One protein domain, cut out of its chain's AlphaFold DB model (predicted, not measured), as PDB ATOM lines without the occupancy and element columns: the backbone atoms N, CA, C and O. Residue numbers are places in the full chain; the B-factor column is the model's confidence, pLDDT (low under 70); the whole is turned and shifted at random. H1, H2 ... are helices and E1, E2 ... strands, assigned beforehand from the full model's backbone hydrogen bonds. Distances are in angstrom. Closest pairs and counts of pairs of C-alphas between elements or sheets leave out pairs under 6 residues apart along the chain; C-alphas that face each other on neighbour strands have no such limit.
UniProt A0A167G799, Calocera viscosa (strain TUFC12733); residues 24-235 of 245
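What this domain is: This is residues 24 to 235 of the 245 residues of a protein of Calocera viscosa (strain TUFC12733) (UniProt A0A167G799). There is little regular structure: loops with short helices scattered among them, H1 and the strand pair E1 and E4 nearer the middle, the hairpin E2 and E3 far out at one end. Of 212 printed residues, 66 are in seven named helices and four strands, in the order E1 H1 H2 H3 H4 H5 H6 H7 E2 E3 E4, class mixed. The whole is compact, radius of gyration of the C-alphas 19.0 A, spanning 60 by 40 by 36 A.

Where its parts are: E1 is residues 28 to 32, from C-alpha 28 at (79.891, 32.615, 121.753); H1 is residues 37 to 41; H2 is residues 92 to 98; H3 is residues 106 to 116, 14.8 A from first to last C-alpha; H4 is residues 121 to 124; H5 is residues 127 to 130; H6 is residues 139 to 147; H7 is residues 162 to 171, 14.3 A from first to last C-alpha; E2 is residues 202 to 204; E3 is residues 209 to 211; E4 is residues 230 to 234, ending with C-alpha 234 at (81.555, 37.154, 125.297).

How they stand to each other: E1 and E4 are antiparallel; N 32 and O 230, 3.2 A, are within hydrogen-bond range. H3 and H4 touch, closest C-alphas Ala 112 and Trp 121, 4.5 A. Every O i to N i+4 pair is within range in H1, H6 and H7.

The domain as a whole: The printed part has no cut. Residues 193 to 235 are under pLDDT 70.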
ATOM      1  N   ILE A  24      90.258  29.133 126.877       83.19
ATOM      2  CA  ILE A  24      88.950  29.438 126.290       83.19
ATOM      3  C   ILE A  24      88.485  28.244 125.450       83.19
ATOM      4  O   ILE A  24      88.882  28.090 124.297       83.19
ATOM      5  N   ASP A  25      87.574  27.442 126.003       84.38
ATOM      6  CA  ASP A  25      86.973  26.314 125.275       84.38
ATOM      7  C   ASP A  25      85.970  26.773 124.204       84.38
ATOM      8  O   ASP A  25      85.827  26.158 123.143       84.38
ATOM      9  N   HIS A  26      85.242  27.862 124.481       83.12
ATOM     10  CA  HIS A  26      84.146  28.329 123.639       83.12
ATOM     11  C   HIS A  26      84.094  29.848 123.545       83.12
ATOM     12  O   HIS A  26      84.064  30.558 124.551       83.12
ATOM     13  N   VAL A  27      83.953  30.331 122.313       80.50
ATOM     14  CA  VAL A  27      83.589  31.715 122.024       80.50
ATOM     15  C   VAL A  27      82.163  31.716 121.493       80.50
ATOM     16  O   VAL A  27      81.873  31.107 120.465       80.50
ATOM     17  N   VAL A  28      81.266  32.393 122.207       80.06
ATOM     18  CA  VAL A  28      79.891  32.615 121.753       80.06
ATOM     19  C   VAL A  28      79.794  34.056 121.304       80.06
ATOM     20  O   VAL A  28      79.947  34.974 122.110       80.06
ATOM     21  N   LEU A  29      79.534  34.248 120.018       78.00
ATOM     22  CA  LEU A  29      79.380  35.572 119.452       78.00
ATOM     23  C   LEU A  29      77.890  35.862 119.263       78.00
ATOM     24  O   LEU A  29      77.199  35.153 118.532       78.00
ATOM     25  N   PHE A  30      77.399  36.896 119.943       81.19
ATOM     26  CA  PHE A  30      76.010  37.331 119.849       81.19
ATOM     27  C   PHE A  30      75.935  38.648 119.082       81.19
ATOM     28  O   PHE A  30      76.548  39.641 119.477       81.19
ATOM     29  N   MET A  31      75.189  38.642 117.979       76.19
ATOM     30  CA  MET A  31      75.008  39.804 117.117       76.19
ATOM     31  C   MET A  31      73.616  40.388 117.334       76.19
ATOM     32  O   MET A  31      72.619  39.779 116.947       76.19
ATOM     33  N   GLN A  32      73.576  41.566 117.954       81.31
ATOM     34  CA  GLN A  32      72.353  42.348 118.113       81.31
ATOM     35  C   GLN A  32      72.094  43.208 116.885       81.31
ATOM     36  O   GLN A  32      73.006  43.487 116.104       81.31
ATOM     37  N   GLU A  33      70.842  43.630 116.744       74.75
ATOM     38  CA  GLU A  33      70.360  44.369 115.590       74.75
ATOM     39  C   GLU A  33      69.942  45.804 115.965       74.75
ATOM     40  O   GLU A  33      69.426  46.052 117.055       74.75
ATOM     41  N   ASN A  34      70.141  46.737 115.030       77.50
ATOM     42  CA  ASN A  34      69.460  48.039 114.964       77.50
ATOM     43  C   ASN A  34      69.707  49.087 116.067       77.50
ATOM     44  O   ASN A  34      68.821  49.915 116.277       77.50
ATOM     45  N   ARG A  35      70.829  49.096 116.803       84.06
ATOM     46  CA  ARG A  35      71.021  50.053 117.916       84.06
ATOM     47  C   ARG A  35      72.439  50.584 118.009       84.06
ATOM     48  O   ARG A  35      73.370  49.804 118.083       84.06
ATOM     49  N   ALA A  36      72.605  51.905 118.052       86.75
ATOM     50  CA  ALA A  36      73.897  52.533 118.333       86.75
ATOM     51  C   ALA A  36      74.325  52.315 119.797       86.75
ATOM     52  O   ALA A  36      73.479  52.123 120.670       86.75
ATOM     53  N   PHE A  37      75.628  52.400 120.084       91.19
ATOM     54  CA  PHE A  37      76.136  52.300 121.457       91.19
ATOM     55  C   PHE A  37      75.512  53.363 122.358       91.19
ATOM     56  O   PHE A  37      74.941  53.026 123.392       91.19
ATOM     57  N   ASP A  38      75.512  54.621 121.913       92.44
ATOM     58  CA  ASP A  38      74.949  55.742 122.670       92.44
ATOM     59  C   ASP A  38      73.450  55.594 122.941       92.44
ATOM     60  O   ASP A  38      72.946  56.063 123.962       92.44
ATOM     61  N   HIS A  39      72.745  54.857 122.081       91.44
ATOM     62  CA  HIS A  39      71.330  54.564 122.257       91.44
ATOM     63  C   HIS A  39      71.064  53.684 123.488       91.44
ATOM     64  O   HIS A  39      70.027  53.827 124.132       91.44
ATOM     65  N   TYR A  40      71.975  52.768 123.825       93.00
ATOM     66  CA  TYR A  40      71.868  51.909 125.011       93.00
ATOM     67  C   TYR A  40      72.650  52.461 126.197       93.00
ATOM     68  O   TYR A  40      72.147  52.483 127.320       93.00
ATOM     69  N   PHE A  41      73.880  52.896 125.948       95.12
ATOM     70  CA  PHE A  41      74.909  53.103 126.958       95.12
ATOM     71  C   PHE A  41      75.522  54.502 126.918       95.12
ATOM     72  O   PHE A  41      76.447  54.759 127.675       95.12
ATOM     73  N   GLY A  42      74.988  55.443 126.133       93.88
ATOM     74  CA  GLY A  42      75.510  56.819 126.100       93.88
ATOM     75  C   GLY A  42      75.421  57.528 127.458       93.88
ATOM     76  O   GLY A  42      76.161  58.471 127.722       93.88
ATOM     77  N   SER A  43      74.547  57.047 128.351       94.75
ATOM     78  CA  SER A  43      74.429  57.510 129.743       94.75
ATOM     79  C   SER A  43      75.112  56.600 130.779       94.75
ATOM     80  O   SER A  43      75.002  56.855 131.980       94.75
ATOM     81  N   LEU A  44      75.802  55.535 130.351       94.50
ATOM     82  CA  LEU A  44      76.515  54.625 131.245       94.50
ATOM     83  C   LEU A  44      77.729  55.335 131.858       94.50
ATOM     84  O   LEU A  44      78.469  56.046 131.185       94.50
ATOM     85  N   TYR A  45      77.951  55.146 133.155       91.38
ATOM     86  CA  TYR A  45      79.120  55.717 133.816       91.38
ATOM     87  C   TYR A  45      80.402  55.000 133.373       91.38
ATOM     88  O   TYR A  45      80.446  53.772 133.346       91.38
ATOM     89  N   GLY A  46      81.454  55.768 133.081       90.06
ATOM     90  CA  GLY A  46      82.781  55.239 132.746       90.06
ATOM     91  C   GLY A  46      83.025  54.963 131.261       90.06
ATOM     92  O   GLY A  46      84.127  54.547 130.922       90.06
ATOM     93  N   VAL A  47      82.046  55.219 130.389       92.44
ATOM     94  CA  VAL A  47      82.217  55.138 128.928       92.44
ATOM     95  C   VAL A  47      82.375  56.528 128.320       92.44
ATOM     96  O   VAL A  47      81.947  57.528 128.906       92.44
ATOM     97  N   ARG A  48      82.932  56.595 127.110       91.25
ATOM     98  CA  ARG A  48      82.926  57.798 126.265       91.25
ATOM     99  C   ARG A  48      81.536  58.066 125.678       91.25
ATOM    100  O   ARG A  48      81.288  57.813 124.507       91.25
ATOM    101  N   GLY A  49      80.616  58.509 126.533       91.31
ATOM    102  CA  GLY A  49      79.220  58.795 126.185       91.31
ATOM    103  C   GLY A  49      78.880  60.288 126.223       91.31
ATOM    104  O   GLY A  49      79.730  61.154 126.025       91.31
ATOM    105  N   PHE A  50      77.630  60.613 126.555       94.94
ATOM    106  CA  PHE A  50      77.107  61.989 126.557       94.94
ATOM    107  C   PHE A  50      77.789  62.933 127.557       94.94
ATOM    108  O   PHE A  50      77.651  64.147 127.444       94.94
ATOM    109  N   ALA A  51      78.493  62.382 128.548       93.75
ATOM    110  CA  ALA A  51      79.245  63.138 129.546       93.75
ATOM    111  C   ALA A  51      80.767  63.134 129.290       93.75
ATOM    112  O   ALA A  51      81.515  63.563 130.168       93.75
ATOM    113  N   ASP A  52      81.238  62.638 128.137       93.62
ATOM    114  CA  ASP A  52      82.667  62.643 127.800       93.62
ATOM    115  C   ASP A  52      83.172  64.086 127.599       93.62
ATOM    116  O   ASP A  52      82.713  64.776 126.683       93.62
ATOM    117  N   PRO A  53      84.136  64.563 128.410       92.25
ATOM    118  CA  PRO A  53      84.707  65.896 128.236       92.25
ATOM    119  C   PRO A  53      85.566  66.033 126.971       92.25
ATOM    120  O   PRO A  53      85.889  67.153 126.587       92.25
ATOM    121  N   ASN A  54      85.949  64.925 126.326       93.88
ATOM    122  CA  ASN A  54      86.797  64.910 125.131       93.88
ATOM    123  C   ASN A  54      85.995  64.777 123.830       93.88
ATOM    124  O   ASN A  54      86.562  64.423 122.793       93.88
ATOM    125  N   VAL A  55      84.685  65.025 123.877       94.12
ATOM    126  CA  VAL A  55      83.831  64.989 122.689       94.12
ATOM    127  C   VAL A  55      84.358  65.933 121.601       94.12
ATOM    128  O   VAL A  55      84.813  67.045 121.879       94.12
ATOM    129  N   GLN A  56      84.278  65.491 120.344       94.81
ATOM    130  CA  GLN A  56      84.641  66.304 119.187       94.81
ATOM    131  C   GLN A  56      83.879  67.633 119.190       94.81
ATOM    132  O   GLN A  56      82.650  67.652 119.295       94.81
ATOM    133  N   ILE A  57      84.623  68.723 118.998       97.44
ATOM    134  CA  ILE A  57      84.088  70.060 118.745       97.44
ATOM    135  C   ILE A  57      84.173  70.337 117.243       97.44
ATOM    136  O   ILE A  57      85.244  70.217 116.645       97.44
ATOM    137  N   ASN A  58      83.038  70.677 116.641       96.88
ATOM    138  CA  ASN A  58      82.922  70.987 115.223       96.88
ATOM    139  C   ASN A  58      83.353  72.432 114.931       96.88
ATOM    140  O   ASN A  58      83.636  73.226 115.829       96.88
ATOM    141  N   LEU A  59      83.424  72.783 113.643       95.12
ATOM    142  CA  LEU A  59      83.870  74.106 113.182       95.12
ATOM    143  C   LEU A  59      82.995  75.264 113.687       95.12
ATOM    144  O   LEU A  59      83.458  76.399 113.747       95.12
ATOM    145  N   ASP A  60      81.747  74.983 114.050       93.88
ATOM    146  CA  ASP A  60      80.806  75.935 114.642       93.88
ATOM    147  C   ASP A  60      81.048  76.179 116.148       93.88
ATOM    148  O   ASP A  60      80.356  76.988 116.767       93.88
ATOM    149  N   GLY A  61      82.029  75.496 116.744       96.88
ATOM    150  CA  GLY A  61      82.374  75.590 118.161       96.88
ATOM    151  C   GLY A  61      81.471  74.772 119.087       96.88
ATOM    152  O   GLY A  61      81.651  74.835 120.304       96.88
ATOM    153  N   ARG A  62      80.518  74.000 118.553       96.25
ATOM    154  CA  ARG A  62      79.643  73.114 119.332       96.25
ATOM    155  C   ARG A  62      80.177  71.685 119.310       96.25
ATOM    156  O   ARG A  62      80.885  71.275 118.393       96.25
ATOM    157  N   SER A  63      79.840  70.896 120.328       96.56
ATOM    158  CA  SER A  63      80.135  69.460 120.289       96.56
ATOM    159  C   SER A  63      79.306  68.767 119.209       96.56
ATOM    160  O   SER A  63      78.170  69.175 118.974       96.56
ATOM    161  N   THR A  64      79.787  67.643 118.676       95.31
ATOM    162  CA  THR A  64      79.064  66.807 117.689       95.31
ATOM    163  C   THR A  64      77.628  66.421 118.106       95.31
ATOM    164  O   THR A  64      76.770  66.168 117.266       95.31
ATOM    165  N   PHE A  65      77.309  66.447 119.407       96.31
ATOM    166  CA  PHE A  65      75.949  66.213 119.903       96.31
ATOM    167  C   PHE A  65      74.917  67.271 119.483       96.31
ATOM    168  O   PHE A  65      73.728  66.954 119.464       96.31
ATOM    169  N   PHE A  66      75.322  68.496 119.132       97.44
ATOM    170  CA  PHE A  66      74.412  69.535 118.637       97.44
ATOM    171  C   PHE A  66      74.050  69.250 117.179       97.44
ATOM    172  O   PHE A  66      74.610  69.835 116.259       97.44
ATOM    173  N   ASN A  67      73.112  68.328 116.966       97.25
ATOM    174  CA  ASN A  67      72.737  67.919 115.622       97.25
ATOM    175  C   ASN A  67      71.847  68.960 114.968       97.25
ATOM    176  O   ASN A  67      70.853  69.373 115.556       97.25
ATOM    177  N   GLN A  68      72.158  69.334 113.738       96.75
ATOM    178  CA  GLN A  68      71.452  70.392 113.032       96.75
ATOM    179  C   GLN A  68      69.998  69.999 112.751       96.75
ATOM    180  O   GLN A  68      69.690  68.846 112.436       96.75
ATOM    181  N   VAL A  69      69.097  70.975 112.828       97.38
ATOM    182  CA  VAL A  69      67.703  70.861 112.384       97.38
ATOM    183  C   VAL A  69      67.324  72.075 111.538       97.38
ATOM    184  O   VAL A  69      67.933  73.137 111.636       97.38
ATOM    185  N   ASN A  70      66.315  71.924 110.684       96.31
ATOM    186  CA  ASN A  70      65.785  73.013 109.863       96.31
ATOM    187  C   ASN A  70      64.353  73.382 110.284       96.31
ATOM    188  O   ASN A  70      63.751  72.716 111.127       96.31
ATOM    189  N   ALA A  71      63.781  74.395 109.628       95.81
ATOM    190  CA  ALA A  71      62.415  74.864 109.881       95.81
ATOM    191  C   ALA A  71      61.326  73.785 109.680       95.81
ATOM    192  O   ALA A  71      60.231  73.907 110.223       95.81
ATOM    193  N   SER A  72      61.611  72.710 108.932       94.56
ATOM    194  CA  SER A  72      60.687  71.576 108.791       94.56
ATOM    195  C   SER A  72      60.659  70.674 110.029       94.56
ATOM    196  O   SER A  72      59.676  69.969 110.240       94.56
ATOM    197  N   LEU A  73      61.724  70.673 110.837       94.12
ATOM    198  CA  LEU A  73      61.839  69.889 112.070       94.12
ATOM    199  C   LEU A  73      61.553  70.724 113.323       94.12
ATOM    200  O   LEU A  73      60.932  70.226 114.261       94.12
ATOM    201  N   SER A  74      62.003  71.981 113.363       95.31
ATOM    202  CA  SER A  74      61.794  72.877 114.500       95.31
ATOM    203  C   SER A  74      61.822  74.341 114.073       95.31
ATOM    204  O   SER A  74      62.702  74.768 113.336       95.31
ATOM    205  N   ASN A  75      60.886  75.127 114.610       95.19
ATOM    206  CA  ASN A  75      60.881  76.590 114.484       95.19
ATOM    207  C   ASN A  75      61.471  77.298 115.717       95.19
ATOM    208  O   ASN A  75      61.513  78.524 115.756       95.19
ATOM    209  N   ALA A  76      61.875  76.545 116.746       96.06
ATOM    210  CA  ALA A  76      62.319  77.094 118.031       96.06
ATOM    211  C   ALA A  76      63.840  77.023 118.238       96.06
ATOM    212  O   ALA A  76      64.371  77.696 119.116       96.06
ATOM    213  N   THR A  77      64.532  76.180 117.473       96.62
ATOM    214  CA  THR A  77      65.968  75.908 117.611       96.62
ATOM    215  C   THR A  77      66.535  75.439 116.275       96.62
ATOM    216  O   THR A  77      65.802  74.891 115.453       96.62
ATOM    217  N   ASP A  78      67.832  75.649 116.076       96.00
ATOM    218  CA  ASP A  78      68.643  75.178 114.949       96.00
ATOM    219  C   ASP A  78      69.332  73.831 115.232       96.00
ATOM    220  O   ASP A  78      69.970  73.272 114.342       96.00
ATOM    221  N   TYR A  79      69.184  73.279 116.444       97.44
ATOM    222  CA  TYR A  79      69.737  71.971 116.806       97.44
ATOM    223  C   TYR A  79      68.799  71.073 117.633       97.44
ATOM    224  O   TYR A  79      67.872  71.539 118.301       97.44
ATOM    225  N   LEU A  80      69.108  69.774 117.648       97.38
ATOM    226  CA  LEU A  80      68.572  68.741 118.528       97.38
ATOM    227  C   LEU A  80      69.728  68.042 119.261       97.38
ATOM    228  O   LEU A  80      70.695  67.607 118.644       97.38
ATOM    229  N   LEU A  81      69.617  67.926 120.584       97.44
ATOM    230  CA  LEU A  81      70.539  67.138 121.409       97.44
ATOM    231  C   LEU A  81      70.034  65.695 121.561       97.44
ATOM    232  O   LEU A  81      68.831  65.457 121.391       97.44
ATOM    233  N   PRO A  82      70.903  64.742 121.950       95.94
ATOM    234  CA  PRO A  82      70.461  63.423 122.375       95.94
ATOM    235  C   PRO A  82      69.368  63.518 123.439       95.94
ATOM    236  O   PRO A  82      69.486  64.280 124.404       95.94
ATOM    237  N   TRP A  83      68.292  62.750 123.281       94.88
ATOM    238  CA  TRP A  83      67.092  62.887 124.109       94.88
ATOM    239  C   TRP A  83      66.582  61.551 124.645       94.88
ATOM    240  O   TRP A  83      66.678  60.507 124.002       94.88
ATOM    241  N   TYR A  84      66.031  61.584 125.860       94.44
ATOM    242  CA  TYR A  84      65.525  60.382 126.513       94.44
ATOM    243  C   TYR A  84      64.213  59.928 125.871       94.44
ATOM    244  O   TYR A  84      63.196  60.617 125.963       94.44
ATOM    245  N   ILE A  85      64.232  58.739 125.275       90.88
ATOM    246  CA  ILE A  85      63.147  58.234 124.433       90.88
ATOM    247  C   ILE A  85      61.834  57.998 125.188       90.88
ATOM    248  O   ILE A  85      60.757  58.209 124.640       90.88
ATOM    249  N   ASN A  86      61.921  57.639 126.473       90.75
ATOM    250  CA  ASN A  86      60.772  57.362 127.338       90.75
ATOM    251  C   ASN A  86      60.491  58.506 128.321       90.75
ATOM    252  O   ASN A  86      59.989  58.267 129.419       90.75
ATOM    253  N   ALA A  87      60.795  59.756 127.957       88.12
ATOM    254  CA  ALA A  87      60.572  60.910 128.834       88.12
ATOM    255  C   ALA A  87      59.115  61.051 129.327       88.12
ATOM    256  O   ALA A  87      58.892  61.638 130.381       88.12
ATOM    257  N   GLN A  88      58.142  60.496 128.597       81.69
ATOM    258  CA  GLN A  88      56.719  60.514 128.962       81.69
ATOM    259  C   GLN A  88      56.302  59.388 129.934       81.69
ATOM    260  O   GLN A  88      55.228  59.470 130.525       81.69
ATOM    261  N   GLY A  89      57.143  58.367 130.150       79.00
ATOM    262  CA  GLY A  89      56.853  57.224 131.027       79.00
ATOM    263  C   GLY A  89      55.697  56.320 130.556       79.00
ATOM    264  O   GLY A  89      55.137  56.492 129.476       79.00
ATOM    265  N   GLY A  90      55.343  55.322 131.373       76.62
ATOM    266  CA  GLY A  90      54.158  54.477 131.165       76.62
ATOM    267  C   GLY A  90      54.231  53.553 129.941       76.62
ATOM    268  O   GLY A  90      55.211  52.832 129.755       76.62
ATOM    269  N   GLU A  91      53.177  53.564 129.116       69.00
ATOM    270  CA  GLU A  91      53.024  52.689 127.938       69.00
ATOM    271  C   GLU A  91      54.142  52.865 126.895       69.00
ATOM    272  O   GLU A  91      54.458  51.930 126.153       69.00
ATOM    273  N   PHE A  92      54.800  54.031 126.881       75.12
ATOM    274  CA  PHE A  92      55.886  54.331 125.951       75.12
ATOM    275  C   PHE A  92      57.093  53.409 126.123       75.12
ATOM    276  O   PHE A  92      57.706  53.066 125.122       75.12
ATOM    277  N   LEU A  93      57.392  52.919 127.331       74.12
ATOM    278  CA  LEU A  93      58.535  52.023 127.552       74.12
ATOM    279  C   LEU A  93      58.453  50.740 126.706       74.12
ATOM    280  O   LEU A  93      59.454  50.295 126.148       74.12
ATOM    281  N   ASN A  94      57.258  50.160 126.593       72.38
ATOM    282  CA  ASN A  94      57.050  48.953 125.795       72.38
ATOM    283  C   ASN A  94      56.954  49.286 124.300       72.38
ATOM    284  O   ASN A  94      57.467  48.543 123.465       72.38
ATOM    285  N   GLY A  95      56.331  50.416 123.955       74.56
ATOM    286  CA  GLY A  95      56.175  50.852 122.566       74.56
ATOM    287  C   GLY A  95      57.487  51.270 121.893       74.56
ATOM    288  O   GLY A  95      57.696  50.968 120.718       74.56
ATOM    289  N   THR A  96      58.405  51.912 122.619       80.19
ATOM    290  CA  THR A  96      59.679  52.414 122.070       80.19
ATOM    291  C   THR A  96      60.681  51.310 121.752       80.19
ATOM    292  O   THR A  96      61.590  51.511 120.947       80.19
ATOM    293  N   GLN A  97      60.502  50.099 122.282       74.31
ATOM    294  CA  GLN A  97      61.279  48.949 121.812       74.31
ATOM    295  C   GLN A  97      60.935  48.584 120.360       74.31
ATOM    296  O   GLN A  97      61.813  48.139 119.622       74.31
ATOM    297  N   CYS A  98      59.702  48.861 119.924       73.50
ATOM    298  CA  CYS A  98      59.185  48.547 118.589       73.50
ATOM    299  C   CYS A  98      59.148  49.755 117.635       73.50
ATOM    300  O   CYS A  98      58.588  49.654 116.543       73.50
ATOM    301  N   MET A  99      59.675  50.915 118.035       73.56
ATOM    302  CA  MET A  99      59.576  52.120 117.211       73.56
ATOM    303  C   MET A  99      60.533  52.107 116.014       73.56
ATOM    304  O   MET A  99      61.642  51.579 116.087       73.56
ATOM    305  N   GLY A 100      60.129  52.773 114.930       71.06
ATOM    306  CA  GLY A 100      61.023  53.070 113.813       71.06
ATOM    307  C   GLY A 100      62.050  54.133 114.207       71.06
ATOM    308  O   GLY A 100      61.676  55.223 114.638       71.06
ATOM    309  N   ALA A 101      63.337  53.812 114.062       69.88
ATOM    310  CA  ALA A 101      64.441  54.651 114.535       69.88
ATOM    311  C   ALA A 101      65.159  55.457 113.435       69.88
ATOM    312  O   ALA A 101      66.064  56.216 113.761       69.88
ATOM    313  N   GLY A 102      64.760  55.324 112.161       80.00
ATOM    314  CA  GLY A 102      65.385  56.029 111.030       80.00
ATOM    315  C   GLY A 102      65.908  55.115 109.936       80.00
ATOM    316  O   GLY A 102      65.812  53.902 110.023       80.00
ATOM    317  N   SER A 103      66.478  55.670 108.877       87.00
ATOM    318  CA  SER A 103      67.150  54.860 107.861       87.00
ATOM    319  C   SER A 103      68.458  54.295 108.401       87.00
ATOM    320  O   SER A 103      69.083  54.852 109.291       87.00
ATOM    321  N   ASN A 104      68.886  53.180 107.831       84.56
ATOM    322  CA  ASN A 104      70.230  52.660 108.037       84.56
ATOM    323  C   ASN A 104      70.934  52.334 106.716       84.56
ATOM    324  O   ASN A 104      71.979  51.690 106.672       84.56
ATOM    325  N   GLY A 105      70.329  52.774 105.612       87.81
ATOM    326  CA  GLY A 105      70.943  52.652 104.307       87.81
ATOM    327  C   GLY A 105      72.227  53.468 104.244       87.81
ATOM    328  O   GLY A 105      72.325  54.542 104.844       87.81
ATOM    329  N   PHE A 106      73.170  52.973 103.445       89.56
ATOM    330  CA  PHE A 106      74.449  53.620 103.168       89.56
ATOM    331  C   PHE A 106      74.292  55.127 102.897       89.56
ATOM    332  O   PHE A 106      74.915  55.946 103.562       89.56
ATOM    333  N   GLY A 107      73.382  55.514 101.994       92.44
ATOM    334  CA  GLY A 107      73.171  56.921 101.638       92.44
ATOM    335  C   GLY A 107      72.775  57.818 102.819       92.44
ATOM    336  O   GLY A 107      73.430  58.829 103.054       92.44
ATOM    337  N   SER A 108      71.740  57.449 103.583       92.50
ATOM    338  CA  SER A 108      71.279  58.253 104.727       92.50
ATOM    339  C   SER A 108      72.320  58.330 105.839       92.50
ATOM    340  O   SER A 108      72.545  59.404 106.390       92.50
ATOM    341  N   ASN A 109      72.990  57.218 106.150       92.44
ATOM    342  CA  ASN A 109      73.996  57.194 107.210       92.44
ATOM    343  C   ASN A 109      75.234  58.014 106.833       92.44
ATOM    344  O   ASN A 109      75.731  58.783 107.648       92.44
ATOM    345  N   HIS A 110      75.710  57.910 105.591       93.81
ATOM    346  CA  HIS A 110      76.843  58.711 105.124       93.81
ATOM    347  C   HIS A 110      76.503  60.200 105.014       93.81
ATOM    348  O   HIS A 110      77.350  61.039 105.317       93.81
ATOM    349  N   ALA A 111      75.267  60.535 104.634       95.94
ATOM    350  CA  ALA A 111      74.787  61.909 104.677       95.94
ATOM    351  C   ALA A 111      74.791  62.446 106.121       95.94
ATOM    352  O   ALA A 111      75.324  63.523 106.372       95.94
ATOM    353  N   ALA A 112      74.282  61.666 107.079       95.44
ATOM    354  CA  ALA A 112      74.246  62.023 108.496       95.44
ATOM    355  C   ALA A 112      75.637  62.138 109.156       95.44
ATOM    356  O   ALA A 112      75.843  62.995 110.016       95.44
ATOM    357  N   LEU A 113      76.606  61.323 108.723       93.31
ATOM    358  CA  LEU A 113      78.004  61.423 109.156       93.31
ATOM    359  C   LEU A 113      78.655  62.763 108.778       93.31
ATOM    360  O   LEU A 113      79.647  63.144 109.400       93.31
ATOM    361  N   GLY A 114      78.146  63.460 107.756       93.00
ATOM    362  CA  GLY A 114      78.547  64.833 107.438       93.00
ATOM    363  C   GLY A 114      80.044  65.007 107.164       93.00
ATOM    364  O   GLY A 114      80.651  65.968 107.625       93.00
ATOM    365  N   ASN A 115      80.679  64.063 106.458       93.31
ATOM    366  CA  ASN A 115      82.137  64.072 106.231       93.31
ATOM    367  C   ASN A 115      82.977  64.142 107.528       93.31
ATOM    368  O   ASN A 115      84.097  64.650 107.527       93.31
ATOM    369  N   GLY A 116      82.453  63.604 108.630       93.19
ATOM    370  CA  GLY A 116      83.136  63.540 109.919       93.19
ATOM    371  C   GLY A 116      82.656  64.568 110.940       93.19
ATOM    372  O   GLY A 116      83.058  64.471 112.094       93.19
ATOM    373  N   SER A 117      81.775  65.509 110.578       95.19
ATOM    374  CA  SER A 117      81.131  66.396 111.562       95.19
ATOM    375  C   SER A 117      80.180  65.634 112.493       95.19
ATOM    376  O   SER A 117      80.021  66.000 113.662       95.19
ATOM    377  N   ASN A 118      79.588  64.548 111.984       95.06
ATOM    378  CA  ASN A 118      78.736  63.611 112.711       95.06
ATOM    379  C   ASN A 118      77.544  64.280 113.438       95.06
ATOM    380  O   ASN A 118      77.066  63.792 114.457       95.06
ATOM    381  N   ASP A 119      77.054  65.396 112.893       96.44
ATOM    382  CA  ASP A 119      76.042  66.291 113.474       96.44
ATOM    383  C   ASP A 119      74.793  66.452 112.584       96.44
ATOM    384  O   ASP A 119      73.994  67.368 112.782       96.44
ATOM    385  N   LEU A 120      74.596  65.577 111.592       96.62
ATOM    386  CA  LEU A 120      73.481  65.668 110.639       96.62
ATOM    387  C   LEU A 120      72.459  64.531 110.790       96.62
ATOM    388  O   LEU A 120      71.608  64.348 109.918       96.62
ATOM    389  N   TRP A 121      72.488  63.771 111.887       95.44
ATOM    390  CA  TRP A 121      71.589  62.627 112.093       95.44
ATOM    391  C   TRP A 121      70.124  63.027 112.220       95.44
ATOM    392  O   TRP A 121      69.258  62.348 111.672       95.44
ATOM    393  N   ALA A 122      69.827  64.142 112.889       95.38
ATOM    394  CA  ALA A 122      68.453  64.633 112.982       95.38
ATOM    395  C   ALA A 122      67.900  65.059 111.612       95.38
ATOM    396  O   ALA A 122      66.758  64.739 111.287       95.38
ATOM    397  N   LEU A 123      68.716  65.760 110.819       95.62
ATOM    398  CA  LEU A 123      68.312  66.380 109.559       95.62
ATOM    399  C   LEU A 123      68.293  65.410 108.372       95.62
ATOM    400  O   LEU A 123      67.359  65.441 107.575       95.62
ATOM    401  N   LEU A 124      69.335  64.588 108.229       95.94
ATOM    402  CA  LEU A 124      69.571  63.744 107.047       95.94
ATOM    403  C   LEU A 124      69.268  62.261 107.287       95.94
ATOM    404  O   LEU A 124      69.362  61.450 106.362       95.94
ATOM    405  N   ASN A 125      68.862  61.910 108.508       93.75
ATOM    406  CA  ASN A 125      68.299  60.608 108.826       93.75
ATOM    407  C   ASN A 125      66.919  60.769 109.475       93.75
ATOM    408  O   ASN A 125      65.912  60.802 108.770       93.75
ATOM    409  N   THR A 126      66.865  60.893 110.800       92.19
ATOM    410  CA  THR A 126      65.630  61.181 111.536       92.19
ATOM    411  C   THR A 126      65.951  61.633 112.966       92.19
ATOM    412  O   THR A 126      66.932  61.144 113.542       92.19
ATOM    413  N   PRO A 127      65.109  62.463 113.612       92.25
ATOM    414  CA  PRO A 127      65.286  62.866 115.013       92.25
ATOM    415  C   PRO A 127      65.396  61.706 116.020       92.25
ATOM    416  O   PRO A 127      66.066  61.824 117.046       92.25
ATOM    417  N   GLN A 128      64.759  60.568 115.733       90.06
ATOM    418  CA  GLN A 128      64.817  59.343 116.540       90.06
ATOM    419  C   GLN A 128      66.212  58.701 116.565       90.06
ATOM    420  O   GLN A 128      66.500  57.968 117.508       90.06
ATOM    421  N   SER A 129      67.100  59.024 115.617       90.75
ATOM    422  CA  SER A 129      68.497  58.555 115.625       90.75
ATOM    423  C   SER A 129      69.267  59.043 116.859       90.75
ATOM    424  O   SER A 129      70.238  58.419 117.269       90.75
ATOM    425  N   LEU A 130      68.822  60.157 117.455       93.31
ATOM    426  CA  LEU A 130      69.416  60.772 118.647       93.31
ATOM    427  C   LEU A 130      68.698  60.383 119.942       93.31
ATOM    428  O   LEU A 130      69.062  60.848 121.023       93.31
ATOM    429  N   ALA A 131      67.651  59.568 119.849       92.19
ATOM    430  CA  ALA A 131      66.978  59.075 121.032       92.19
ATOM    431  C   ALA A 131      67.897  58.095 121.777       92.19
ATOM    432  O   ALA A 131      68.693  57.400 121.148       92.19
ATOM    433  N   TYR A 132      67.776  57.997 123.098       92.88
ATOM    434  CA  TYR A 132      68.493  57.003 123.897       92.88
ATOM    435  C   TYR A 132      67.631  56.444 125.030       92.88
ATOM    436  O   TYR A 132      66.693  57.092 125.511       92.88
ATOM    437  N   PHE A 133      67.982  55.243 125.478       92.31
ATOM    438  CA  PHE A 133      67.459  54.607 126.680       92.31
ATOM    439  C   PHE A 133      68.326  54.906 127.897       92.31
ATOM    440  O   PHE A 133      69.537  55.116 127.812       92.31
ATOM    441  N   LYS A 134      67.703  54.857 129.067       92.69
ATOM    442  CA  LYS A 134      68.381  54.882 130.355       92.69
ATOM    443  C   LYS A 134      68.421  53.479 130.947       92.69
ATOM    444  O   LYS A 134      67.719  52.562 130.522       92.69
ATOM    445  N   ARG A 135      69.227  53.333 131.996       93.25
ATOM    446  CA  ARG A 135      69.403  52.083 132.745       93.25
ATOM    447  C   ARG A 135      68.087  51.389 133.106       93.25
ATOM    448  O   ARG A 135      67.994  50.176 132.954       93.25
ATOM    449  N   GLN A 136      67.081  52.136 133.569       91.62
ATOM    450  CA  GLN A 136      65.798  51.546 133.961       91.62
ATOM    451  C   GLN A 136      65.017  50.920 132.795       91.62
ATOM    452  O   GLN A 136      64.180  50.055 133.034       91.62
ATOM    453  N   ASP A 137      65.287  51.332 131.553       90.38
ATOM    454  CA  ASP A 137      64.595  50.812 130.372       90.38
ATOM    455  C   ASP A 137      65.236  49.514 129.849       90.38
ATOM    456  O   ASP A 137      64.587  48.741 129.149       90.38
ATOM    457  N   LEU A 138      66.507  49.262 130.199       90.56
ATOM    458  CA  LEU A 138      67.325  48.156 129.690       90.56
ATOM    459  C   LEU A 138      67.999  47.357 130.828       90.56
ATOM    460  O   LEU A 138      69.231  47.249 130.875       90.56
ATOM    461  N   PRO A 139      67.227  46.773 131.765       91.31
ATOM    462  CA  PRO A 139      67.779  46.169 132.978       91.31
ATOM    463  C   PRO A 139      68.738  45.007 132.691       91.31
ATOM    464  O   PRO A 139      69.727  44.839 133.399       91.31
ATOM    465  N   ILE A 140      68.480  44.222 131.639       91.88
ATOM    466  CA  ILE A 140      69.345  43.099 131.264       91.88
ATOM    467  C   ILE A 140      70.666  43.627 130.708       91.88
ATOM    468  O   ILE A 140      71.724  43.244 131.187       91.88
ATOM    469  N   GLN A 141      70.624  44.533 129.734       92.12
ATOM    470  CA  GLN A 141      71.806  45.077 129.072       92.12
ATOM    471  C   GLN A 141      72.729  45.773 130.076       92.12
ATOM    472  O   GLN A 141      73.935  45.548 130.041       92.12
ATOM    473  N   TYR A 142      72.169  46.544 131.011       93.75
ATOM    474  CA  TYR A 142      72.961  47.193 132.053       93.75
ATOM    475  C   TYR A 142      73.521  46.201 133.082       93.75
ATOM    476  O   TYR A 142      74.659  46.358 133.515       93.75
ATOM    477  N   ALA A 143      72.791  45.136 133.434       95.06
ATOM    478  CA  ALA A 143      73.334  44.080 134.295       95.06
ATOM    479  C   ALA A 143      74.513  43.340 133.634       95.06
ATOM    480  O   ALA A 143      75.475  42.976 134.308       95.06
ATOM    481  N   ILE A 144      74.462  43.146 132.310       92.44
ATOM    482  CA  ILE A 144      75.565  42.579 131.520       92.44
ATOM    483  C   ILE A 144      76.786  43.511 131.586       92.44
ATOM    484  O   ILE A 144      77.886  43.037 131.862       92.44
ATOM    485  N   THR A 145      76.613  44.819 131.369       92.12
ATOM    486  CA  THR A 145      77.732  45.781 131.410       92.12
ATOM    487  C   THR A 145      78.302  45.996 132.807       92.12
ATOM    488  O   THR A 145      79.474  46.320 132.932       92.12
ATOM    489  N   ASP A 146      77.508  45.806 133.862       92.00
ATOM    490  CA  ASP A 146      78.003  45.902 135.241       92.00
ATOM    491  C   ASP A 146      78.849  44.688 135.638       92.00
ATOM    492  O   ASP A 146      79.765  44.794 136.452       92.00
ATOM    493  N   ALA A 147      78.523  43.517 135.088       94.19
ATOM    494  CA  ALA A 147      79.183  42.261 135.424       94.19
ATOM    495  C   ALA A 147      80.412  41.958 134.551       94.19
ATOM    496  O   ALA A 147      81.225  41.107 134.922       94.19
ATOM    497  N   TRP A 148      80.540  42.604 133.387       90.81
ATOM    498  CA  TRP A 148      81.553  42.284 132.380       90.81
ATOM    499  C   TRP A 148      82.151  43.520 131.712       90.81
ATOM    500  O   TRP A 148      81.644  44.629 131.815       90.81
ATOM    501  N   THR A 149      83.246  43.307 130.983       90.38
ATOM    502  CA  THR A 149      83.906  44.358 130.208       90.38
ATOM    503  C   THR A 149      83.015  44.853 129.072       90.38
ATOM    504  O   THR A 149      82.509  44.062 128.275       90.38
ATOM    505  N   VAL A 150      82.904  46.175 128.955       89.94
ATOM    506  CA  VAL A 150      82.310  46.868 127.811       89.94
ATOM    507  C   VAL A 150      83.416  47.518 126.978       89.94
ATOM    508  O   VAL A 150      84.378  48.048 127.527       89.94
ATOM    509  N   GLY A 151      83.302  47.446 125.652       90.81
ATOM    510  CA  GLY A 151      84.184  48.160 124.733       90.81
ATOM    511  C   GLY A 151      83.444  49.335 124.102       90.81
ATOM    512  O   GLY A 151      82.578  49.124 123.260       90.81
ATOM    513  N   ASP A 152      83.792  50.555 124.495       90.25
ATOM    514  CA  ASP A 152      83.138  51.810 124.096       90.25
ATOM    515  C   ASP A 152      83.793  52.496 122.881       90.25
ATOM    516  O   ASP A 152      83.371  53.567 122.460       90.25
ATOM    517  N   VAL A 153      84.810  51.862 122.286       87.81
ATOM    518  CA  VAL A 153      85.487  52.319 121.052       87.81
ATOM    519  C   VAL A 153      85.389  51.271 119.933       87.81
ATOM    520  O   VAL A 153      86.152  51.285 118.970       87.81
ATOM    521  N   TYR A 154      84.451  50.329 120.046       85.31
ATOM    522  CA  TYR A 154      84.085  49.490 118.906       85.31
ATOM    523  C   TYR A 154      83.240  50.311 117.929       85.31
ATOM    524  O   TYR A 154      82.505  51.204 118.329       85.31
ATOM    525  N   GLN A 155      83.358  50.034 116.637       83.19
ATOM    526  CA  GLN A 155      82.560  50.685 115.602       83.19
ATOM    527  C   GLN A 155      81.909  49.613 114.736       83.19
ATOM    528  O   GLN A 155      82.407  48.486 114.650       83.19
ATOM    529  N   GLN A 156      80.799  49.963 114.084       83.69
ATOM    530  CA  GLN A 156      80.276  49.124 113.011       83.69
ATOM    531  C   GLN A 156      81.359  48.945 111.948       83.69
ATOM    532  O   GLN A 156      82.085  49.888 111.627       83.69
ATOM    533  N   GLY A 157      81.486  47.739 111.408       84.38
ATOM    534  CA  GLY A 157      82.568  47.478 110.469       84.38
ATOM    535  C   GLY A 157      82.346  48.149 109.106       84.38
ATOM    536  O   GLY A 157      83.314  48.469 108.421       84.38
ATOM    537  N   PHE A 158      81.093  48.411 108.721       84.88
ATOM    538  CA  PHE A 158      80.762  49.226 107.555       84.88
ATOM    539  C   PHE A 158      79.501  50.058 107.817       84.88
ATOM    540  O   PHE A 158      78.518  49.545 108.346       84.88
ATOM    541  N   VAL A 159      79.513  51.343 107.450       89.19
ATOM    542  CA  VAL A 159      78.409  52.277 107.733       89.19
ATOM    543  C   VAL A 159      77.259  52.092 106.736       89.19
ATOM    544  O   VAL A 159      77.034  52.886 105.828       89.19
ATOM    545  N   ALA A 160      76.531  50.992 106.893       86.62
ATOM    546  CA  ALA A 160      75.432  50.589 106.025       86.62
ATOM    547  C   ALA A 160      74.468  49.648 106.761       86.62
ATOM    548  O   ALA A 160      74.595  49.425 107.964       86.62
ATOM    549  N   SER A 161      73.529  49.073 106.010       86.00
ATOM    550  CA  SER A 161      72.483  48.188 106.518       86.00
ATOM    551  C   SER A 161      73.015  46.880 107.145       86.00
ATOM    552  O   SER A 161      74.222  46.641 107.274       86.00
ATOM    553  N   THR A 162      72.096  45.987 107.519       81.38
ATOM    554  CA  THR A 162      72.391  44.730 108.218       81.38
ATOM    555  C   THR A 162      73.288  43.784 107.409       81.38
ATOM    556  O   THR A 162      74.288  43.292 107.939       81.38
ATOM    557  N   ASN A 163      72.973  43.509 106.140       81.19
ATOM    558  CA  ASN A 163      73.702  42.506 105.350       81.19
ATOM    559  C   ASN A 163      75.199  42.819 105.175       81.19
ATOM    560  O   ASN A 163      75.994  41.913 105.439       81.19
ATOM    561  N   PRO A 164      75.622  44.051 104.818       81.88
ATOM    562  CA  PRO A 164      77.040  44.408 104.745       81.88
ATOM    563  C   PRO A 164      77.805  44.051 106.024       81.88
ATOM    564  O   PRO A 164      78.850  43.404 105.971       81.88
ATOM    565  N   ASN A 165      77.252  44.394 107.190       84.69
ATOM    566  CA  ASN A 165      77.894  44.142 108.478       84.69
ATOM    567  C   ASN A 165      77.876  42.656 108.877       84.69
ATOM    568  O   ASN A 165      78.839  42.179 109.476       84.69
ATOM    569  N   ARG A 166      76.831  41.895 108.519       80.38
ATOM    570  CA  ARG A 166      76.808  40.432 108.717       80.38
ATOM    571  C   ARG A 166      77.876  39.741 107.878       80.38
ATOM    572  O   ARG A 166      78.627  38.929 108.411       80.38
ATOM    573  N   VAL A 167      77.961  40.092 106.595       76.25
ATOM    574  CA  VAL A 167      78.958  39.527 105.679       76.25
ATOM    575  C   VAL A 167      80.358  39.891 106.159       76.25
ATOM    576  O   VAL A 167      81.179  38.996 106.326       76.25
ATOM    577  N   LEU A 168      80.609  41.159 106.493       79.69
ATOM    578  CA  LEU A 168      81.896  41.612 107.018       79.69
ATOM    579  C   LEU A 168      82.291  40.892 108.317       79.69
ATOM    580  O   LEU A 168      83.446  40.510 108.475       79.69
ATOM    581  N   TRP A 169      81.350  40.664 109.233       78.62
ATOM    582  CA  TRP A 169      81.614  39.941 110.479       78.62
ATOM    583  C   TRP A 169      82.003  38.475 110.259       78.62
ATOM    584  O   TRP A 169      82.772  37.918 111.037       78.62
ATOM    585  N   GLN A 170      81.488  37.852 109.198       75.06
ATOM    586  CA  GLN A 170      81.758  36.450 108.874       75.06
ATOM    587  C   GLN A 170      82.983  36.269 107.974       75.06
ATOM    588  O   GLN A 170      83.724  35.305 108.143       75.06
ATOM    589  N   SER A 171      83.188  37.159 107.005       72.94
ATOM    590  CA  SER A 171      84.200  37.011 105.951       72.94
ATOM    591  C   SER A 171      85.383  37.973 106.094       72.94
ATOM    592  O   SER A 171      86.399  37.801 105.422       72.94
ATOM    593  N   GLY A 172      85.263  39.016 106.917       77.75
ATOM    594  CA  GLY A 172      86.229  40.110 106.981       77.75
ATOM    595  C   GLY A 172      86.192  41.064 105.778       77.75
ATOM    596  O   GLY A 172      87.045  41.940 105.691       77.75
ATOM    597  N   SER A 173      85.225  40.937 104.858       78.12
ATOM    598  CA  SER A 173      85.061  41.853 103.720       78.12
ATOM    599  C   SER A 173      83.600  42.033 103.319       78.12
ATOM    600  O   SER A 173      82.814  41.095 103.355       78.12
ATOM    601  N   VAL A 174      83.237  43.218 102.830       78.62
ATOM    602  CA  VAL A 174      81.940  43.443 102.164       78.62
ATOM    603  C   VAL A 174      81.956  43.013 100.696       78.62
ATOM    604  O   VAL A 174      81.156  43.510  99.922       78.62
ATOM    605  N   ASN A 175      82.843  42.096 100.294       75.19
ATOM    606  CA  ASN A 175      82.975  41.597  98.920       75.19
ATOM    607  C   ASN A 175      83.543  42.625  97.916       75.19
ATOM    608  O   ASN A 175      83.143  42.691  96.753       75.19
ATOM    609  N   ILE A 176      84.500  43.442  98.365       75.25
ATOM    610  CA  ILE A 176      85.239  44.353  97.480       75.25
ATOM    611  C   ILE A 176      86.064  43.529  96.472       75.25
ATOM    612  O   ILE A 176      86.848  42.678  96.908       75.25
ATOM    613  N   PRO A 177      85.944  43.772  95.149       68.12
ATOM    614  CA  PRO A 177      86.769  43.100  94.147       68.12
ATOM    615  C   PRO A 177      88.266  43.276  94.428       68.12
ATOM    616  O   PRO A 177      88.725  44.380  94.711       68.12
ATOM    617  N   GLY A 178      89.024  42.179  94.359       67.69
ATOM    618  CA  GLY A 178      90.444  42.153  94.741       67.69
ATOM    619  C   GLY A 178      90.700  41.976  96.245       67.69
ATOM    620  O   GLY A 178      91.854  41.964  96.663       67.69
ATOM    621  N   GLY A 179      89.648  41.827  97.056       66.25
ATOM    622  CA  GLY A 179      89.745  41.472  98.471       66.25
ATOM    623  C   GLY A 179      89.979  39.977  98.718       66.25
ATOM    624  O   GLY A 179      90.181  39.179  97.807       66.25
ATOM    625  N   ASN A 180      89.897  39.578  99.988       61.56
ATOM    626  CA  ASN A 180      90.010  38.184 100.438       61.56
ATOM    627  C   ASN A 180      88.832  37.281 100.008       61.56
ATOM    628  O   ASN A 180      88.870  36.075 100.245       61.56
ATOM    629  N   VAL A 181      87.800  37.850  99.377       61.38
ATOM    630  CA  VAL A 181      86.671  37.132  98.781       61.38
ATOM    631  C   VAL A 181      86.770  37.266  97.261       61.38
ATOM    632  O   VAL A 181      86.774  38.373  96.726       61.38
ATOM    633  N   ASN A 182      86.869  36.135  96.555       60.16
ATOM    634  CA  ASN A 182      86.992  36.105  95.097       60.16
ATOM    635  C   ASN A 182      85.626  36.343  94.429       60.16
ATOM    636  O   ASN A 182      84.903  35.394  94.122       60.16
ATOM    637  N   SER A 183      85.254  37.608  94.234       60.94
ATOM    638  CA  SER A 183      84.000  37.993  93.582       60.94
ATOM    639  C   SER A 183      84.144  39.258  92.744       60.94
ATOM    640  O   SER A 183      84.916  40.161  93.062       60.94
ATOM    641  N   THR A 184      83.338  39.338  91.688       57.66
ATOM    642  CA  THR A 184      83.193  40.506  90.807       57.66
ATOM    643  C   THR A 184      81.884  41.263  91.034       57.66
ATOM    644  O   THR A 184      81.647  42.275  90.381       57.66
ATOM    645  N   GLN A 185      81.029  40.800  91.955       63.38
ATOM    646  CA  GLN A 185      79.680  41.347  92.162       63.38
ATOM    647  C   GLN A 185      79.653  42.611  93.037       63.38
ATOM    648  O   GLN A 185      78.587  43.164  93.286       63.38
ATOM    649  N   GLY A 186      80.831  43.104  93.429       64.25
ATOM    650  CA  GLY A 186      80.991  44.397  94.086       64.25
ATOM    651  C   GLY A 186      80.569  44.397  95.555       64.25
ATOM    652  O   GLY A 186      80.113  43.367  96.071       64.25
ATOM    653  N   PRO A 187      80.761  45.541  96.242       79.12
ATOM    654  CA  PRO A 187      80.450  45.626  97.652       79.12
ATOM    655  C   PRO A 187      78.976  45.345  97.920       79.12
ATOM    656  O   PRO A 187      78.094  45.921  97.285       79.12
ATOM    657  N   VAL A 188      78.715  44.530  98.936       79.31
ATOM    658  CA  VAL A 188      77.406  44.454  99.579       79.31
ATOM    659  C   VAL A 188      77.216  45.770 100.330       79.31
ATOM    660  O   VAL A 188      77.893  46.016 101.326       79.31
ATOM    661  N   LEU A 189      76.340  46.642  99.823       81.31
ATOM    662  CA  LEU A 189      76.066  47.972 100.394       81.31
ATOM    663  C   LEU A 189      74.667  48.091 101.008       81.31
ATOM    664  O   LEU A 189      74.374  49.059 101.709       81.31
ATOM    665  N   ASP A 190      73.798  47.120 100.749       82.00
ATOM    666  CA  ASP A 190      72.408  47.131 101.176       82.00
ATOM    667  C   ASP A 190      71.937  45.723 101.573       82.00
ATOM    668  O   ASP A 190      72.702  44.758 101.592       82.00
ATOM    669  N   ASN A 191      70.658  45.617 101.928       79.81
ATOM    670  CA  ASN A 191      70.036  44.344 102.280       79.81
ATOM    671  C   ASN A 191      69.515  43.551 101.082       79.81
ATOM    672  O   ASN A 191      68.788  42.571 101.275       79.81
ATOM    673  N   ASN A 192      69.830  43.955  99.853       74.94
ATOM    674  CA  ASN A 192      69.397  43.199  98.700       74.94
ATOM    675  C   ASN A 192      70.087  41.834  98.739       74.94
ATOM    676  O   ASN A 192      71.305  41.723  98.882       74.94
ATOM    677  N   VAL A 193      69.286  40.774  98.715       62.00
ATOM    678  CA  VAL A 193      69.807  39.423  98.892       62.00
ATOM    679  C   VAL A 193      70.509  39.029  97.603       62.00
ATOM    680  O   VAL A 193      69.856  38.760  96.598       62.00
ATOM    681  N   THR A 194      71.838  38.978  97.624       49.44
ATOM    682  CA  THR A 194      72.611  38.395  96.527       49.44
ATOM    683  C   THR A 194      72.462  36.868  96.576       49.44
ATOM    684  O   THR A 194      72.838  36.250  97.578       49.44
ATOM    685  N   PRO A 195      71.912  36.218  95.533       43.94
ATOM    686  CA  PRO A 195      71.838  34.762  95.484       43.94
ATOM    687  C   PRO A 195      73.244  34.144  95.570       43.94
ATOM    688  O   PRO A 195      74.139  34.556  94.839       43.94
ATOM    689  N   GLY A 196      73.441  33.145  96.440       42.06
ATOM    690  CA  GLY A 196      74.684  32.355  96.501       42.06
ATOM    691  C   GLY A 196      75.390  32.291  97.861       42.06
ATOM    692  O   GLY A 196      76.248  31.434  98.044       42.06
ATOM    693  N   CYS A 197      75.008  33.109  98.846       43.72
ATOM    694  CA  CYS A 197      75.517  32.990 100.221       43.72
ATOM    695  C   CYS A 197      74.709  31.957 101.031       43.72
ATOM    696  O   CYS A 197      74.028  32.309 101.991       43.72
ATOM    697  N   SER A 198      74.714  30.685 100.621       44.44
ATOM    698  CA  SER A 198      73.981  29.612 101.320       44.44
ATOM    699  C   SER A 198      74.835  28.827 102.319       44.44
ATOM    700  O   SER A 198      74.285  28.191 103.216       44.44
ATOM    701  N   THR A 199      76.164  28.891 102.211       47.31
ATOM    702  CA  THR A 199      77.093  28.202 103.112       47.31
ATOM    703  C   THR A 199      78.345  29.047 103.359       47.31
ATOM    704  O   THR A 199      79.071  29.400 102.436       47.31
ATOM    705  N   LEU A 200      78.610  29.365 104.627       48.09
ATOM    706  CA  LEU A 200      79.863  29.972 105.079       48.09
ATOM    707  C   LEU A 200      80.557  28.985 106.018       48.09
ATOM    708  O   LEU A 200      79.984  28.580 107.030       48.09
ATOM    709  N   SER A 201      81.782  28.591 105.680       49.56
ATOM    710  CA  SER A 201      82.666  27.849 106.576       49.56
ATOM    711  C   SER A 201      83.732  28.794 107.112       49.56
ATOM    712  O   SER A 201      84.514  29.340 106.337       49.56
ATOM    713  N   LEU A 202      83.784  28.974 108.433       54.44
ATOM    714  CA  LEU A 202      84.939  29.600 109.068       54.44
ATOM    715  C   LEU A 202      86.088  28.589 109.048       54.44
ATOM    716  O   LEU A 202      86.069  27.583 109.766       54.44
ATOM    717  N   GLU A 203      87.079  28.842 108.199       52.44
ATOM    718  CA  GLU A 203      88.341  28.118 108.248       52.44
ATOM    719  C   GLU A 203      89.109  28.605 109.479       52.44
ATOM    720  O   GLU A 203      89.421  29.788 109.627       52.44
ATOM    721  N   ASN A 204      89.412  27.693 110.398       55.06
ATOM    722  CA  ASN A 204      90.290  27.995 111.510       55.06
ATOM    723  C   ASN A 204      91.680  28.310 110.948       55.06
ATOM    724  O   ASN A 204      92.380  27.416 110.477       55.06
ATOM    725  N   TYR A 205      92.082  29.574 111.029       50.44
ATOM    726  CA  TYR A 205      93.343  30.064 110.476       50.44
ATOM    727  C   TYR A 205      94.579  29.306 110.996       50.44
ATOM    728  O   TYR A 205      95.533  29.099 110.253       50.44
ATOM    729  N   LEU A 206      94.549  28.830 112.248       46.03
ATOM    730  CA  LEU A 206      95.668  28.116 112.875       46.03
ATOM    731  C   LEU A 206      95.778  26.654 112.431       46.03
ATOM    732  O   LEU A 206      96.869  26.093 112.411       46.03
ATOM    733  N   THR A 207      94.656  26.015 112.101       57.34
ATOM    734  CA  THR A 207      94.611  24.570 111.812       57.34
ATOM    735  C   THR A 207      94.227  24.249 110.373       57.34
ATOM    736  O   THR A 207      94.276  23.082 109.988       57.34
ATOM    737  N   ARG A 208      93.829  25.259 109.588       57.66
ATOM    738  CA  ARG A 208      93.275  25.142 108.227       57.66
ATOM    739  C   ARG A 208      92.064  24.203 108.148       57.66
ATOM    740  O   ARG A 208      91.699  23.715 107.082       57.66
ATOM    741  N   LYS A 209      91.441  23.905 109.295       57.19
ATOM    742  CA  LYS A 209      90.248  23.061 109.399       57.19
ATOM    743  C   LYS A 209      89.013  23.940 109.419       57.19
ATOM    744  O   LYS A 209      88.951  24.913 110.165       57.19
ATOM    745  N   ASN A 210      88.002  23.555 108.653       57.16
ATOM    746  CA  ASN A 210      86.693  24.184 108.741       57.16
ATOM    747  C   ASN A 210      86.053  23.841 110.087       57.16
ATOM    748  O   ASN A 210      85.896  22.665 110.424       57.16
ATOM    749  N   VAL A 211      85.687  24.863 110.856       56.16
ATOM    750  CA  VAL A 211      84.889  24.685 112.067       56.16
ATOM    751  C   VAL A 211      83.430  24.756 111.656       56.16
ATOM    752  O   VAL A 211      82.999  25.723 111.019       56.16
ATOM    753  N   ALA A 212      82.662  23.727 112.012       46.00
ATOM    754  CA  ALA A 212      81.221  23.739 111.820       46.00
ATOM    755  C   ALA A 212      80.633  24.912 112.616       46.00
ATOM    756  O   ALA A 212      80.561  24.881 113.842       46.00
ATOM    757  N   THR A 213      80.260  25.972 111.906       47.91
ATOM    758  CA  THR A 213      79.618  27.144 112.493       47.91
ATOM    759  C   THR A 213      78.122  26.926 112.376       47.91
ATOM    760  O   THR A 213      77.586  26.892 111.270       47.91
ATOM    761  N   LEU A 214      77.443  26.719 113.502       41.84
ATOM    762  CA  LEU A 214      75.994  26.556 113.499       41.84
ATOM    763  C   LEU A 214      75.342  27.936 113.620       41.84
ATOM    764  O   LEU A 214      75.271  28.515 114.703       41.84
ATOM    765  N   LEU A 215      74.902  28.479 112.486       44.44
ATOM    766  CA  LEU A 215      74.155  29.731 112.447       44.44
ATOM    767  C   LEU A 215      72.699  29.461 112.853       44.44
ATOM    768  O   LEU A 215      71.897  28.995 112.049       44.44
ATOM    769  N   HIS A 216      72.354  29.750 114.106       40.34
ATOM    770  CA  HIS A 216      70.963  29.764 114.555       40.34
ATOM    771  C   HIS A 216      70.376  31.166 114.380       40.34
ATOM    772  O   HIS A 216      70.603  32.051 115.204       40.34
ATOM    773  N   THR A 217      69.597  31.367 113.319       39.84
ATOM    774  CA  THR A 217      68.825  32.600 113.124       39.84
ATOM    775  C   THR A 217      67.455  32.446 113.779       39.84
ATOM    776  O   THR A 217      66.582  31.760 113.252       39.84
ATOM    777  N   ILE A 218      67.237  33.093 114.924       28.83
ATOM    778  CA  ILE A 218      65.902  33.221 115.524       28.83
ATOM    779  C   ILE A 218      65.270  34.501 114.965       28.83
ATOM    780  O   ILE A 218      65.352  35.558 115.575       28.83
ATOM    781  N   ALA A 219      64.663  34.425 113.780       28.28
ATOM    782  CA  ALA A 219      63.878  35.526 113.218       28.28
ATOM    783  C   ALA A 219      62.379  35.221 113.346       28.28
ATOM    784  O   ALA A 219      61.726  34.800 112.394       28.28
ATOM    785  N   ARG A 220      61.827  35.409 114.550       22.98
ATOM    786  CA  ARG A 220      60.378  35.550 114.776       22.98
ATOM    787  C   ARG A 220      60.121  36.506 115.942       22.98
ATOM    788  O   ARG A 220      59.857  36.068 117.053       22.98
ATOM    789  N   ALA A 221      60.161  37.807 115.667       22.53
ATOM    790  CA  ALA A 221      59.420  38.814 116.424       22.53
ATOM    791  C   ALA A 221      59.223  40.058 115.538       22.53
ATOM    792  O   ALA A 221      60.187  40.640 115.066       22.53
ATOM    793  N   CYS A 222      57.954  40.355 115.246       21.12
ATOM    794  CA  CYS A 222      57.370  41.545 114.613       21.12
ATOM    795  C   CYS A 222      58.285  42.558 113.886       21.12
ATOM    796  O   CYS A 222      58.978  43.339 114.518       21.12
ATOM    797  N   SER A 223      58.114  42.645 112.558       25.33
ATOM    798  CA  SER A 223      58.248  43.871 111.749       25.33
ATOM    799  C   SER A 223      59.429  44.795 112.094       25.33
ATOM    800  O   SER A 223      59.232  45.910 112.570       25.33
ATOM    801  N   LEU A 224      60.651  44.367 111.777       27.59
ATOM    802  CA  LEU A 224      61.850  45.192 111.918       27.59
ATOM    803  C   LEU A 224      62.321  45.653 110.534       27.59
ATOM    804  O   LEU A 224      62.820  44.876 109.724       27.59
ATOM    805  N   ARG A 225      62.108  46.937 110.251       28.84
ATOM    806  CA  ARG A 225      62.968  47.721 109.361       28.84
ATOM    807  C   ARG A 225      63.816  48.597 110.283       28.84
ATOM    808  O   ARG A 225      63.227  49.134 111.220       28.84
ATOM    809  N   HIS A 226      65.117  48.745 109.979       34.50
ATOM    810  CA  HIS A 226      66.031  49.865 110.319       34.50
ATOM    811  C   HIS A 226      67.303  49.488 111.129       34.50
ATOM    812  O   HIS A 226      67.264  49.503 112.345       34.50
ATOM    813  N   ASP A 227      68.434  49.215 110.438       40.56
ATOM    814  CA  ASP A 227      69.696  48.442 110.722       40.56
ATOM    815  C   ASP A 227      71.040  49.079 111.180       40.56
ATOM    816  O   ASP A 227      71.815  49.556 110.372       40.56
ATOM    817  N   THR A 228      71.488  48.865 112.420       30.98
ATOM    818  CA  THR A 228      72.896  49.082 112.841       30.98
ATOM    819  C   THR A 228      73.310  48.092 113.934       30.98
ATOM    820  O   THR A 228      72.618  47.945 114.934       30.98
ATOM    821  N   LEU A 229      74.414  47.362 113.738       41.69
ATOM    822  CA  LEU A 229      74.779  46.162 114.516       41.69
ATOM    823  C   LEU A 229      75.867  46.429 115.574       41.69
ATOM    824  O   LEU A 229      76.776  47.218 115.333       41.69
ATOM    825  N   TRP A 230      75.849  45.655 116.670       33.88
ATOM    826  CA  TRP A 230      77.008  45.455 117.562       33.88
ATOM    827  C   TRP A 230      77.212  43.965 117.860       33.88
ATOM    828  O   TRP A 230      76.257  43.278 118.244       33.88
ATOM    829  N   PRO A 231      78.445  43.442 117.745       30.77
ATOM    830  CA  PRO A 231      78.808  42.171 118.345       30.77
ATOM    831  C   PRO A 231      79.166  42.385 119.822       30.77
ATOM    832  O   PRO A 231      80.141  43.059 120.147       30.77
ATOM    833  N   ALA A 232      78.417  41.764 120.732       27.89
ATOM    834  CA  ALA A 232      78.906  41.554 122.090       27.89
ATOM    835  C   ALA A 232      79.841  40.337 122.049       27.89
ATOM    836  O   ALA A 232      79.390  39.200 121.870       27.89
ATOM    837  N   VAL A 233      81.150  40.563 122.162       29.72
ATOM    838  CA  VAL A 233      82.115  39.468 122.310       29.72
ATOM    839  C   VAL A 233      82.071  39.003 123.762       29.72
ATOM    840  O   VAL A 233      82.544  39.686 124.667       29.72
ATOM    841  N   ARG A 234      81.496  37.822 123.998       33.53
ATOM    842  CA  ARG A 234      81.555  37.154 125.297       33.53
ATOM    843  C   ARG A 234      82.850  36.352 125.381       33.53
ATOM    844  O   ARG A 234      82.925  35.257 124.829       33.53
ATOM    845  N   ILE A 235      83.839  36.853 126.118       28.27
ATOM    846  CA  ILE A 235      84.961  36.034 126.599       28.27
ATOM    847  C   ILE A 235      84.669  35.692 128.058       28.27
ATOM    848  O   ILE A 235      84.710  36.556 128.930       28.27
TER     849      ILE A 235